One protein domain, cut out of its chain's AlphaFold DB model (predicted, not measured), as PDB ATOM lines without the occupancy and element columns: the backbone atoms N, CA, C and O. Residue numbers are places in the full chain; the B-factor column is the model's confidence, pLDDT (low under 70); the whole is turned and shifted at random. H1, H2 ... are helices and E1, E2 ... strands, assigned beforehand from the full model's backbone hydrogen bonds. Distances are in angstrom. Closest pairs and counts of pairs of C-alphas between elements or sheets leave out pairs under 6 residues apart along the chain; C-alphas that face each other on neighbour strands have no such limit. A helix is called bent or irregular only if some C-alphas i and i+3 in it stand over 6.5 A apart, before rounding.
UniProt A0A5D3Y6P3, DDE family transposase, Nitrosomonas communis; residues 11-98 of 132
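Overview. This is residues 11 to 98 of the 132 residues of the protein "DDE family transposase" of Nitrosomonas communis (UniProt A0A5D3Y6P3). Picture a long, narrow, strongly twisted ribbon of three antiparallel strands, E1, E2 and E3, with one short helix, H1, crossing over one face of it. The loop between E1 and E2 extends the ribbon at one end and the loop between E2 and E3 at the other, while residues 13 to 18, ahead of the helix, stick out free. The printed part has 88 residues, with one named helix and three named strands in the order H1, E1, E2, E3; the sheet order is E1, E2, E3. The class is mixed, helices and strands, though under half of the residues, 37, are in named elements. The whole is loose, with a radius of gyration of the C-alphas of 15.5 A, and a rod of 54 by 25 by 23 A.

Arrangement. Begin with E2, residues 64 to 74, the inner strand. On one side of it is edge strand E1, residues 43 to 53, antiparallel at 161 degrees; look for N 48 and O 69, 2.9 A apart, within hydrogen-bond range. E1 bends by 51 degrees at residue 49. On the other side of E2 is edge strand E3, residues 88 to 93, antiparallel at 149 degrees, with N 70 and O 91 at 2.8 A. E1 and E2 form a hairpin, as do E2 and E3; the three make a meander, each strand the antiparallel neighbour of the one before. Residues 36 to 37 pair briefly, antiparallel, with residues 44 to 45 of E1. Now turn to H1, residues 23 to 31, which is on the sheet at a height over the sheet of 9.6 A. It is only just over E2 alone, with 4 of its C-alphas falling on E2 and 2 each on E1 and E3. It runs across the strands, at 74 degrees to E2 on the local plane. The closest C-alphas of H1 and E1 are those of Ile 31 and Arg 46, 6.5 A apart. In H1 every O i to N i+4 pair is within hydrogen-bond range.

Along the chain. Find C-alpha 23 at (238.666, 280.356, 238.514), where H1 begins; it spans 10.3 A and is neither bent nor irregular, but only just: C-alphas 28 and 31 are 6.2 A apart. E1 starts at C-alpha 43 (228.096, 285.340, 253.720) and spans 30.1 A; E2 spans 31.8 A. E3 ends at C-alpha 93 (224.558, 278.873, 236.688).

Size, cuts and confidence. The C-alphas farthest apart are those of Asp 59 and Asn 79, at 54.2 A. The printed part has no cut. The links H1 to E1 and E2 to E3 are long. The mean pLDDT of the printed part is 75.9; look for values under 70 in residues 11 to 21 and 76 to 86.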
ATOM      1  N   ASP A  11     233.974 287.879 229.654       39.09
ATOM      2  CA  ASP A  11     233.745 289.254 229.201       39.09
ATOM      3  C   ASP A  11     233.641 290.191 230.417       39.09
ATOM      4  O   ASP A  11     232.675 290.141 231.180       39.09
ATOM      5  N   SER A  12     234.653 291.040 230.620       39.56
ATOM      6  CA  SER A  12     234.583 292.148 231.573       39.56
ATOM      7  C   SER A  12     234.390 293.478 230.854       39.56
ATOM      8  O   SER A  12     235.251 293.943 230.111       39.56
ATOM      9  N   ASN A  13     233.292 294.162 231.188       38.94
ATOM     10  CA  ASN A  13     233.060 295.576 230.873       38.94
ATOM     11  C   ASN A  13     233.081 295.943 229.375       38.94
ATOM     12  O   ASN A  13     233.575 297.010 229.013       38.94
ATOM     13  N   GLY A  14     232.530 295.098 228.498       43.91
ATOM     14  CA  GLY A  14     232.344 295.440 227.080       43.91
ATOM     15  C   GLY A  14     233.640 295.477 226.263       43.91
ATOM     16  O   GLY A  14     233.614 295.814 225.080       43.91
ATOM     17  N   ALA A  15     234.767 295.096 226.867       41.72
ATOM     18  CA  ALA A  15     235.998 294.780 226.171       41.72
ATOM     19  C   ALA A  15     236.160 293.258 226.196       41.72
ATOM     20  O   ALA A  15     236.480 292.675 227.231       41.72
ATOM     21  N   ARG A  16     235.946 292.613 225.041       45.88
ATOM     22  CA  ARG A  16     236.152 291.171 224.849       45.88
ATOM     23  C   ARG A  16     237.606 290.819 225.156       45.88
ATOM     24  O   ARG A  16     238.476 290.933 224.297       45.88
ATOM     25  N   CYS A  17     237.882 290.424 226.392       45.81
ATOM     26  CA  CYS A  17     239.212 290.014 226.802       45.81
ATOM     27  C   CYS A  17     239.318 288.499 226.637       45.81
ATOM     28  O   CYS A  17     238.939 287.724 227.513       45.81
ATOM     29  N   THR A  18     239.831 288.073 225.484       51.28
ATOM     30  CA  THR A  18     240.042 286.661 225.141       51.28
ATOM     31  C   THR A  18     241.256 286.111 225.893       51.28
ATOM     32  O   THR A  18     242.294 285.827 225.304       51.28
ATOM     33  N   THR A  19     241.184 286.031 227.223       51.75
ATOM     34  CA  THR A  19     242.245 285.429 228.039       51.75
ATOM     35  C   THR A  19     241.715 284.199 228.755       51.75
ATOM     36  O   THR A  19     240.774 284.294 229.539       51.75
ATOM     37  N   MET A  20     242.370 283.060 228.524       52.41
ATOM     38  CA  MET A  20     242.142 281.808 229.243       52.41
ATOM     39  C   MET A  20     242.374 282.034 230.746       52.41
ATOM     40  O   MET A  20     243.495 282.330 231.200       52.41
ATOM     41  N   ALA A  21     241.299 281.973 231.525       60.59
ATOM     42  CA  ALA A  21     241.306 282.386 232.918       60.59
ATOM     43  C   ALA A  21     240.701 281.315 233.827       60.59
ATOM     44  O   ALA A  21     239.490 281.185 233.960       60.59
ATOM     45  N   ASP A  22     241.572 280.619 234.560       75.69
ATOM     46  CA  ASP A  22     241.147 279.738 235.646       75.69
ATOM     47  C   ASP A  22     240.322 280.500 236.690       75.69
ATOM     48  O   ASP A  22     240.591 281.673 236.983       75.69
ATOM     49  N   ALA A  23     239.428 279.799 237.391       74.81
ATOM     50  CA  ALA A  23     238.666 280.356 238.514       74.81
ATOM     51  C   ALA A  23     239.555 281.105 239.533       74.81
ATOM     52  O   ALA A  23     239.184 282.156 240.053       74.81
ATOM     53  N   LYS A  24     240.785 280.622 239.771       79.94
ATOM     54  CA  LYS A  24     241.776 281.281 240.644       79.94
ATOM     55  C   LYS A  24     242.288 282.613 240.081       79.94
ATOM     56  O   LYS A  24     242.582 283.532 240.848       79.94
ATOM     57  N   ARG A  25     242.455 282.725 238.761       81.38
ATOM     58  CA  ARG A  25     242.825 283.979 238.084       81.38
ATOM     59  C   ARG A  25     241.663 284.965 238.135       81.38
ATOM     60  O   ARG A  25     241.873 286.088 238.591       81.38
ATOM     61  N   LEU A  26     240.453 284.518 237.796       81.69
ATOM     62  CA  LEU A  26     239.235 285.331 237.888       81.69
ATOM     63  C   LEU A  26     239.045 285.887 239.304       81.69
ATOM     64  O   LEU A  26     238.890 287.096 239.479       81.69
ATOM     65  N   TYR A  27     239.200 285.035 240.321       80.56
ATOM     66  CA  TYR A  27     239.149 285.434 241.723       80.56
ATOM     67  C   TYR A  27     240.144 286.552 242.073       80.56
ATOM     68  O   TYR A  27     239.786 287.547 242.712       80.56
ATOM     69  N   ARG A  28     241.414 286.402 241.666       81.69
ATOM     70  CA  ARG A  28     242.479 287.368 241.984       81.69
ATOM     71  C   ARG A  28     242.236 288.737 241.358       81.69
ATOM     72  O   ARG A  28     242.489 289.732 242.035       81.69
ATOM     73  N   HIS A  29     241.765 288.773 240.113       79.69
ATOM     74  CA  HIS A  29     241.589 290.018 239.365       79.69
ATOM     75  C   HIS A  29     240.264 290.722 239.667       79.69
ATOM     76  O   HIS A  29     240.264 291.933 239.865       79.69
ATOM     77  N   HIS A  30     239.157 289.980 239.760       75.62
ATOM     78  CA  HIS A  30     237.815 290.575 239.783       75.62
ATOM     79  C   HIS A  30     237.133 290.523 241.157       75.62
ATOM     80  O   HIS A  30     236.249 291.328 241.431       75.62
ATOM     81  N   ILE A  31     237.537 289.609 242.049       79.06
ATOM     82  CA  ILE A  31     236.736 289.278 243.241       79.06
ATOM     83  C   ILE A  31     237.403 289.704 244.551       79.06
ATOM     84  O   ILE A  31     236.739 290.250 245.432       79.06
ATOM     85  N   ARG A  32     238.723 289.505 244.689       72.25
ATOM     86  CA  ARG A  32     239.466 289.592 245.968       72.25
ATOM     87  C   ARG A  32     239.178 290.847 246.810       72.25
ATOM     88  O   ARG A  32     239.267 290.764 248.034       72.25
ATOM     89  N   LYS A  33     238.851 291.987 246.192       74.19
ATOM     90  CA  LYS A  33     238.609 293.274 246.873       74.19
ATOM     91  C   LYS A  33     237.185 293.830 246.713       74.19
ATOM     92  O   LYS A  33     236.923 294.911 247.217       74.19
ATOM     93  N   GLN A  34     236.277 293.125 246.037       82.25
ATOM     94  CA  GLN A  34     234.972 293.671 245.629       82.25
ATOM     95  C   GLN A  34     233.779 292.871 246.176       82.25
ATOM     96  O   GLN A  34     232.778 292.662 245.488       82.25
ATOM     97  N   TRP A  35     233.895 292.407 247.419       86.19
ATOM     98  CA  TRP A  35     232.865 291.617 248.088       86.19
ATOM     99  C   TRP A  35     231.633 292.443 248.446       86.19
ATOM    100  O   TRP A  35     231.751 293.514 249.037       86.19
ATOM    101  N   GLN A  36     230.463 291.880 248.183       88.19
ATOM    102  CA  GLN A  36     229.164 292.382 248.612       88.19
ATOM    103  C   GLN A  36     228.634 291.508 249.756       88.19
ATOM    104  O   GLN A  36     229.042 290.357 249.907       88.19
ATOM    105  N   SER A  37     227.759 292.050 250.600       85.44
ATOM    106  CA  SER A  37     227.096 291.293 251.670       85.44
ATOM    107  C   SER A  37     225.686 290.927 251.234       85.44
ATOM    108  O   SER A  37     225.011 291.732 250.595       85.44
ATOM    109  N   ILE A  38     225.248 289.716 251.572       83.69
ATOM    110  CA  ILE A  38     223.849 289.314 251.414       83.69
ATOM    111  C   ILE A  38     223.131 289.648 252.719       83.69
ATOM    112  O   ILE A  38     223.551 289.189 253.787       83.69
ATOM    113  N   GLN A  39     222.060 290.438 252.632       82.00
ATOM    114  CA  GLN A  39     221.268 290.834 253.796       82.00
ATOM    115  C   GLN A  39     220.783 289.604 254.576       82.00
ATOM    116  O   GLN A  39     220.338 288.620 253.991       82.00
ATOM    117  N   GLY A  40     220.901 289.655 255.905       80.19
ATOM    118  CA  GLY A  40     220.447 288.581 256.792       80.19
ATOM    119  C   GLY A  40     221.357 287.349 256.865       80.19
ATOM    120  O   GLY A  40     221.007 286.395 257.553       80.19
ATOM    121  N   THR A  41     222.528 287.343 256.214       80.44
ATOM    122  CA  THR A  41     223.442 286.185 256.236       80.44
ATOM    123  C   THR A  41     224.861 286.550 256.679       80.44
ATOM    124  O   THR A  41     225.293 287.697 256.590       80.44
ATOM    125  N   ARG A  42     225.629 285.538 257.105       82.69
ATOM    126  CA  ARG A  42     227.072 285.647 257.399       82.69
ATOM    127  C   ARG A  42     227.944 285.375 256.168       82.69
ATOM    128  O   ARG A  42     229.084 284.927 256.288       82.69
ATOM    129  N   TYR A  43     227.401 285.594 254.973       84.56
ATOM    130  CA  TYR A  43     228.096 285.340 253.720       84.56
ATOM    131  C   TYR A  43     228.364 286.638 252.970       84.56
ATOM    132  O   TYR A  43     227.558 287.573 252.935       84.56
ATOM    133  N   ARG A  44     229.539 286.677 252.346       89.06
ATOM    134  CA  ARG A  44     229.886 287.673 251.340       89.06
ATOM    135  C   ARG A  44     229.952 287.014 249.984       89.06
ATOM    136  O   ARG A  44     230.372 285.865 249.884       89.06
ATOM    137  N   TYR A  45     229.588 287.766 248.960       91.62
ATOM    138  CA  TYR A  45     229.503 287.252 247.610       91.62
ATOM    139  C   TYR A  45     230.012 288.231 246.560       91.62
ATOM    140  O   TYR A  45     230.206 289.419 246.829       91.62
ATOM    141  N   ARG A  46     230.220 287.715 245.352       91.38
ATOM    142  CA  ARG A  46     230.358 288.513 244.139       91.38
ATOM    143  C   ARG A  46     229.901 287.709 242.926       91.38
ATOM    144  O   ARG A  46     230.269 286.543 242.795       91.38
ATOM    145  N   LEU A  47     229.136 288.362 242.056       91.00
ATOM    146  CA  LEU A  47     228.706 287.826 240.769       91.00
ATOM    147  C   LEU A  47     229.654 288.249 239.643       91.00
ATOM    148  O   LEU A  47     230.247 289.334 239.693       91.00
ATOM    149  N   LEU A  48     229.786 287.374 238.649       90.06
ATOM    150  CA  LEU A  48     230.599 287.572 237.458       90.06
ATOM    151  C   LEU A  48     229.972 286.824 236.267       90.06
ATOM    152  O   LEU A  48     229.879 285.601 236.314       90.06
ATOM    153  N   ASP A  49     229.573 287.533 235.213       89.56
ATOM    154  CA  ASP A  49     228.871 286.935 234.063       89.56
ATOM    155  C   ASP A  49     229.823 286.625 232.909       89.56
ATOM    156  O   ASP A  49     230.297 287.522 232.224       89.56
ATOM    157  N   VAL A  50     230.116 285.349 232.692       85.75
ATOM    158  CA  VAL A  50     231.150 284.862 231.780       85.75
ATOM    159  C   VAL A  50     230.587 284.119 230.580       85.75
ATOM    160  O   VAL A  50     229.516 283.537 230.656       85.75
ATOM    161  N   GLY A  51     231.314 284.114 229.464       85.62
ATOM    162  CA  GLY A  51     231.005 283.257 228.319       85.62
ATOM    163  C   GLY A  51     231.936 282.054 228.325       85.62
ATOM    164  O   GLY A  51     233.139 282.233 228.215       85.62
ATOM    165  N   LEU A  52     231.417 280.837 228.431       83.69
ATOM    166  CA  LEU A  52     232.228 279.631 228.281       83.69
ATOM    167  C   LEU A  52     232.172 279.165 226.827       83.69
ATOM    168  O   LEU A  52     231.083 279.079 226.261       83.69
ATOM    169  N   ASN A  53     233.326 278.854 226.240       83.94
ATOM    170  CA  ASN A  53     233.365 278.186 224.949       83.94
ATOM    171  C   ASN A  53     233.193 276.676 225.159       83.94
ATOM    172  O   ASN A  53     233.955 276.069 225.907       83.94
ATOM    173  N   LEU A  54     232.192 276.088 224.509       83.62
ATOM    174  CA  LEU A  54     231.906 274.652 224.565       83.62
ATOM    175  C   LEU A  54     232.436 273.874 223.351       83.62
ATOM    176  O   LEU A  54     232.148 272.684 223.236       83.62
ATOM    177  N   ALA A  55     233.191 274.521 222.457       83.69
ATOM    178  CA  ALA A  55     233.840 273.835 221.344       83.69
ATOM    179  C   ALA A  55     234.767 272.722 221.860       83.69
ATOM    180  O   ALA A  55     235.531 272.917 222.807       83.69
ATOM    181  N   SER A  56     234.696 271.549 221.234       78.12
ATOM    182  CA  SER A  56     235.465 270.370 221.654       78.12
ATOM    183  C   SER A  56     236.888 270.364 221.089       78.12
ATOM    184  O   SER A  56     237.742 269.614 221.563       78.12
ATOM    185  N   SER A  57     237.153 271.190 220.075       78.94
ATOM    186  CA  SER A  57     238.467 271.366 219.462       78.94
ATOM    187  C   SER A  57     238.700 272.823 219.053       78.94
ATOM    188  O   SER A  57     237.769 273.617 218.954       78.94
ATOM    189  N   LEU A  58     239.965 273.169 218.794       73.44
ATOM    190  CA  LEU A  58     240.362 274.505 218.333       73.44
ATOM    191  C   LEU A  58     239.910 274.812 216.894       73.44
ATOM    192  O   LEU A  58     239.833 275.981 216.524       73.44
ATOM    193  N   ASP A  59     239.622 273.775 216.103       80.06
ATOM    194  CA  ASP A  59     239.186 273.893 214.706       80.06
ATOM    195  C   ASP A  59     237.657 274.020 214.577       80.06
ATOM    196  O   ASP A  59     237.141 274.353 213.508       80.06
ATOM    197  N   GLU A  60     236.918 273.750 215.657       82.44
ATOM    198  CA  GLU A  60     235.470 273.916 215.718       82.44
ATOM    199  C   GLU A  60     235.100 275.383 215.981       82.44
ATOM    200  O   GLU A  60     235.766 276.106 216.726       82.44
ATOM    201  N   ALA A  61     234.006 275.841 215.365       81.88
ATOM    202  CA  ALA A  61     233.507 277.188 215.598       81.88
ATOM    203  C   ALA A  61     233.174 277.377 217.093       81.88
ATOM    204  O   ALA A  61     232.482 276.539 217.676       81.88
ATOM    205  N   PRO A  62     233.625 278.473 217.729       81.69
ATOM    206  CA  PRO A  62     233.463 278.636 219.162       81.69
ATOM    207  C   PRO A  62     231.984 278.784 219.531       81.69
ATOM    208  O   PRO A  62     231.301 279.711 219.083       81.69
ATOM    209  N   GLN A  63     231.503 277.887 220.390       85.44
ATOM    210  CA  GLN A  63     230.145 277.907 220.915       85.44
ATOM    211  C   GLN A  63     230.137 278.590 222.280       85.44
ATOM    212  O   GLN A  63     230.325 277.964 223.322       85.44
ATOM    213  N   TRP A  64     229.901 279.897 222.260       84.50
ATOM    214  CA  TRP A  64     229.834 280.712 223.464       84.50
ATOM    215  C   TRP A  64     228.493 280.563 224.169       84.50
ATOM    216  O   TRP A  64     227.450 280.914 223.618       84.50
ATOM    217  N   VAL A  65     228.530 280.097 225.413       88.12
ATOM    218  CA  VAL A  65     227.351 279.993 226.273       88.12
ATOM    219  C   VAL A  65     227.533 280.899 227.489       88.12
ATOM    220  O   VAL A  65     228.587 280.843 228.128       88.12
ATOM    221  N   PRO A  66     226.552 281.758 227.815       90.06
ATOM    222  CA  PRO A  66     226.636 282.622 228.980       90.06
ATOM    223  C   PRO A  66     226.445 281.817 230.270       90.06
ATOM    224  O   PRO A  66     225.585 280.944 230.374       90.06
ATOM    225  N   TYR A  67     227.243 282.157 231.270       90.75
ATOM    226  CA  TYR A  67     227.203 281.616 232.616       90.75
ATOM    227  C   TYR A  67     227.353 282.750 233.618       90.75
ATOM    228  O   TYR A  67     228.095 283.699 233.401       90.75
ATOM    229  N   ARG A  68     226.720 282.618 234.772       92.31
ATOM    230  CA  ARG A  68     226.940 283.479 235.927       92.31
ATOM    231  C   ARG A  68     227.700 282.702 236.989       92.31
ATOM    232  O   ARG A  68     227.285 281.632 237.432       92.31
ATOM    233  N   LEU A  69     228.838 283.253 237.383       92.12
ATOM    234  CA  LEU A  69     229.703 282.745 238.433       92.12
ATOM    235  C   LEU A  69     229.406 283.491 239.731       92.12
ATOM    236  O   LEU A  69     229.482 284.718 239.790       92.12
ATOM    237  N   LEU A  70     229.112 282.742 240.786       92.31
ATOM    238  CA  LEU A  70     228.887 283.259 242.125       92.31
ATOM    239  C   LEU A  70     230.037 282.822 243.033       92.31
ATOM    240  O   LEU A  70     230.125 281.666 243.444       92.31
ATOM    241  N   PHE A  71     230.899 283.770 243.382       91.62
ATOM    242  CA  PHE A  71     231.924 283.576 244.401       91.62
ATOM    243  C   PHE A  71     231.332 283.893 245.763       91.62
ATOM    244  O   PHE A  71     230.773 284.973 245.938       91.62
ATOM    245  N   VAL A  72     231.478 282.996 246.734       90.06
ATOM    246  CA  VAL A  72     230.946 283.147 248.095       90.06
ATOM    247  C   VAL A  72     232.040 282.845 249.103       90.06
ATOM    248  O   VAL A  72     232.848 281.945 248.899       90.06
ATOM    249  N   LYS A  73     232.072 283.581 250.209       87.50
ATOM    250  CA  LYS A  73     232.911 283.251 251.362       87.50
ATOM    251  C   LYS A  73     232.194 283.547 252.670       87.50
ATOM    252  O   LYS A  73     231.392 284.483 252.746       87.50
ATOM    253  N   GLY A  74     232.530 282.791 253.709       83.06
ATOM    254  CA  GLY A  74     232.083 283.088 255.065       83.06
ATOM    255  C   GLY A  74     232.667 284.407 255.582       83.06
ATOM    256  O   GLY A  74     233.767 284.834 255.207       83.06
ATOM    257  N   THR A  75     231.924 285.081 256.454       71.19
ATOM    258  CA  THR A  75     232.483 286.082 257.364       71.19
ATOM    259  C   THR A  75     232.822 285.393 258.677       71.19
ATOM    260  O   THR A  75     231.917 284.917 259.365       71.19
ATOM    261  N   THR A  76     234.105 285.330 259.037       61.31
ATOM    262  CA  THR A  76     234.494 284.996 260.411       61.31
ATOM    263  C   THR A  76     233.925 286.051 261.347       61.31
ATOM    264  O   THR A  76     234.107 287.244 261.108       61.31
ATOM    265  N   ALA A  77     233.214 285.602 262.382       54.12
ATOM    266  CA  ALA A  77     232.862 286.455 263.508       54.12
ATOM    267  C   ALA A  77     234.139 286.960 264.194       54.12
ATOM    268  O   ALA A  77     235.201 286.346 264.068       54.12
ATOM    269  N   ASP A  78     233.992 288.043 264.947       51.72
ATOM    270  CA  ASP A  78     235.033 288.933 265.475       51.72
ATOM    271  C   ASP A  78     236.114 288.261 266.355       51.72
ATOM    272  O   ASP A  78     237.062 288.923 266.756       51.72
ATOM    273  N   ASN A  79     236.020 286.949 266.615       48.78
ATOM    274  CA  ASN A  79     236.973 286.155 267.403       48.78
ATOM    275  C   ASN A  79     237.281 284.748 266.836       48.78
ATOM    276  O   ASN A  79     237.799 283.897 267.556       48.78
ATOM    277  N   ALA A  80     236.977 284.456 265.566       48.25
ATOM    278  CA  ALA A  80     237.323 283.168 264.955       48.25
ATOM    279  C   ALA A  80     238.580 283.284 264.081       48.25
ATOM    280  O   ALA A  80     238.692 284.202 263.267       48.25
ATOM    281  N   ALA A  81     239.500 282.326 264.251       46.28
ATOM    282  CA  ALA A  81     240.737 282.194 263.490       46.28
ATOM    283  C   ALA A  81     240.498 282.468 262.001       46.28
ATOM    284  O   ALA A  81     239.645 281.839 261.377       46.28
ATOM    285  N   THR A  82     241.241 283.447 261.483       45.06
ATOM    286  CA  THR A  82     241.293 283.922 260.097       45.06
ATOM    287  C   THR A  82     240.736 282.894 259.114       45.06
ATOM    288  O   THR A  82     241.383 281.869 258.894       45.06
ATOM    289  N   SER A  83     239.565 283.163 258.513       50.97
ATOM    290  CA  SER A  83     239.065 282.384 257.368       50.97
ATOM    291  C   SER A  83     240.246 282.204 256.427       50.97
ATOM    292  O   SER A  83     240.861 283.212 256.045       50.97
ATOM    293  N   GLY A  84     240.635 280.955 256.156       53.91
ATOM    294  CA  GLY A  84     241.864 280.661 255.432       53.91
ATOM    295  C   GLY A  84     241.960 281.521 254.173       53.91
ATOM    296  O   GLY A  84     240.953 281.857 253.552       53.91
ATOM    297  N   LYS A  85     243.177 281.891 253.762       55.16
ATOM    298  CA  LYS A  85     243.463 282.775 252.606       55.16
ATOM    299  C   LYS A  85     242.730 282.378 251.298       55.16
ATOM    300  O   LYS A  85     242.673 283.183 250.363       55.16
ATOM    301  N   HIS A  86     242.182 281.162 251.248       59.56
ATOM    302  CA  HIS A  86     241.496 280.514 250.133       59.56
ATOM    303  C   HIS A  86     240.094 279.963 250.476       59.56
ATOM    304  O   HIS A  86     239.592 279.131 249.735       59.56
ATOM    305  N   ASP A  87     239.462 280.414 251.563       75.06
ATOM    306  CA  ASP A  87     238.159 279.914 252.030       75.06
ATOM    307  C   ASP A  87     236.985 280.578 251.287       75.06
ATOM    308  O   ASP A  87     236.201 281.353 251.838       75.06
ATOM    309  N   TRP A  88     236.944 280.371 249.974       86.00
ATOM    310  CA  TRP A  88     235.845 280.795 249.117       86.00
ATOM    311  C   TRP A  88     235.371 279.630 248.254       86.00
ATOM    312  O   TRP A  88     236.149 278.773 247.839       86.00
ATOM    313  N   THR A  89     234.080 279.630 247.962       87.81
ATOM    314  CA  THR A  89     233.395 278.652 247.123       87.81
ATOM    315  C   THR A  89     232.897 279.339 245.859       87.81
ATOM    316  O   THR A  89     232.603 280.536 245.866       87.81
ATOM    317  N   LEU A  90     232.823 278.586 244.766       90.31
ATOM    318  CA  LEU A  90     232.310 279.049 243.484       90.31
ATOM    319  C   LEU A  90     231.094 278.216 243.090       90.31
ATOM    320  O   LEU A  90     231.179 276.992 243.019       90.31
ATOM    321  N   PHE A  91     229.993 278.896 242.796       90.88
ATOM    322  CA  PHE A  91     228.807 278.325 242.168       90.88
ATOM    323  C   PHE A  91     228.697 278.831 240.730       90.88
ATOM    324  O   PHE A  91     229.148 279.937 240.422       90.88
ATOM    325  N   ILE A  92     228.101 278.029 239.853       91.19
ATOM    326  CA  ILE A  92     227.926 278.347 238.435       91.19
ATOM    327  C   ILE A  92     226.474 278.108 238.033       91.19
ATOM    328  O   ILE A  92     225.873 277.114 238.425       91.19
ATOM    329  N   THR A  93     225.907 279.013 237.247       91.56
ATOM    330  CA  THR A  93     224.558 278.873 236.688       91.56
ATOM    331  C   THR A  93     224.548 279.343 235.238       91.56
ATOM    332  O   THR A  93     225.314 280.230 234.878       91.56
ATOM    333  N   THR A  94     223.714 278.734 234.398       91.88
ATOM    334  CA  THR A  94     223.478 279.169 233.008       91.88
ATOM    335  C   THR A  94     222.517 280.353 232.929       91.88
ATOM    336  O   THR A  94     222.536 281.106 231.963       91.88
ATOM    337  N   ASP A  95     221.674 280.534 233.944       92.50
ATOM    338  CA  ASP A  95     220.771 281.676 234.034       92.50
ATOM    339  C   ASP A  95     221.536 282.898 234.563       92.50
ATOM    340  O   ASP A  95     221.913 282.944 235.732       92.50
ATOM    341  N   THR A  96     221.777 283.889 233.706       91.88
ATOM    342  CA  THR A  96     222.458 285.145 234.060       91.88
ATOM    343  C   THR A  96     221.505 286.220 234.577       91.88
ATOM    344  O   THR A  96     221.901 287.367 234.733       91.88
ATOM    345  N   THR A  97     220.244 285.904 234.858       93.56
ATOM    346  CA  THR A  97     219.290 286.864 235.444       93.56
ATOM    347  C   THR A  97     219.083 286.634 236.936       93.56
ATOM    348  O   THR A  97     218.627 287.520 237.651       93.56
ATOM    349  N   ILE A  98     219.482 285.462 237.431       93.44
ATOM    350  CA  ILE A  98     219.225 285.029 238.799       93.44
ATOM    351  C   ILE A  98     220.121 285.740 239.826       93.44
ATOM    352  O   ILE A  98     221.337 285.885 239.654       93.44
TER     353      ILE A  98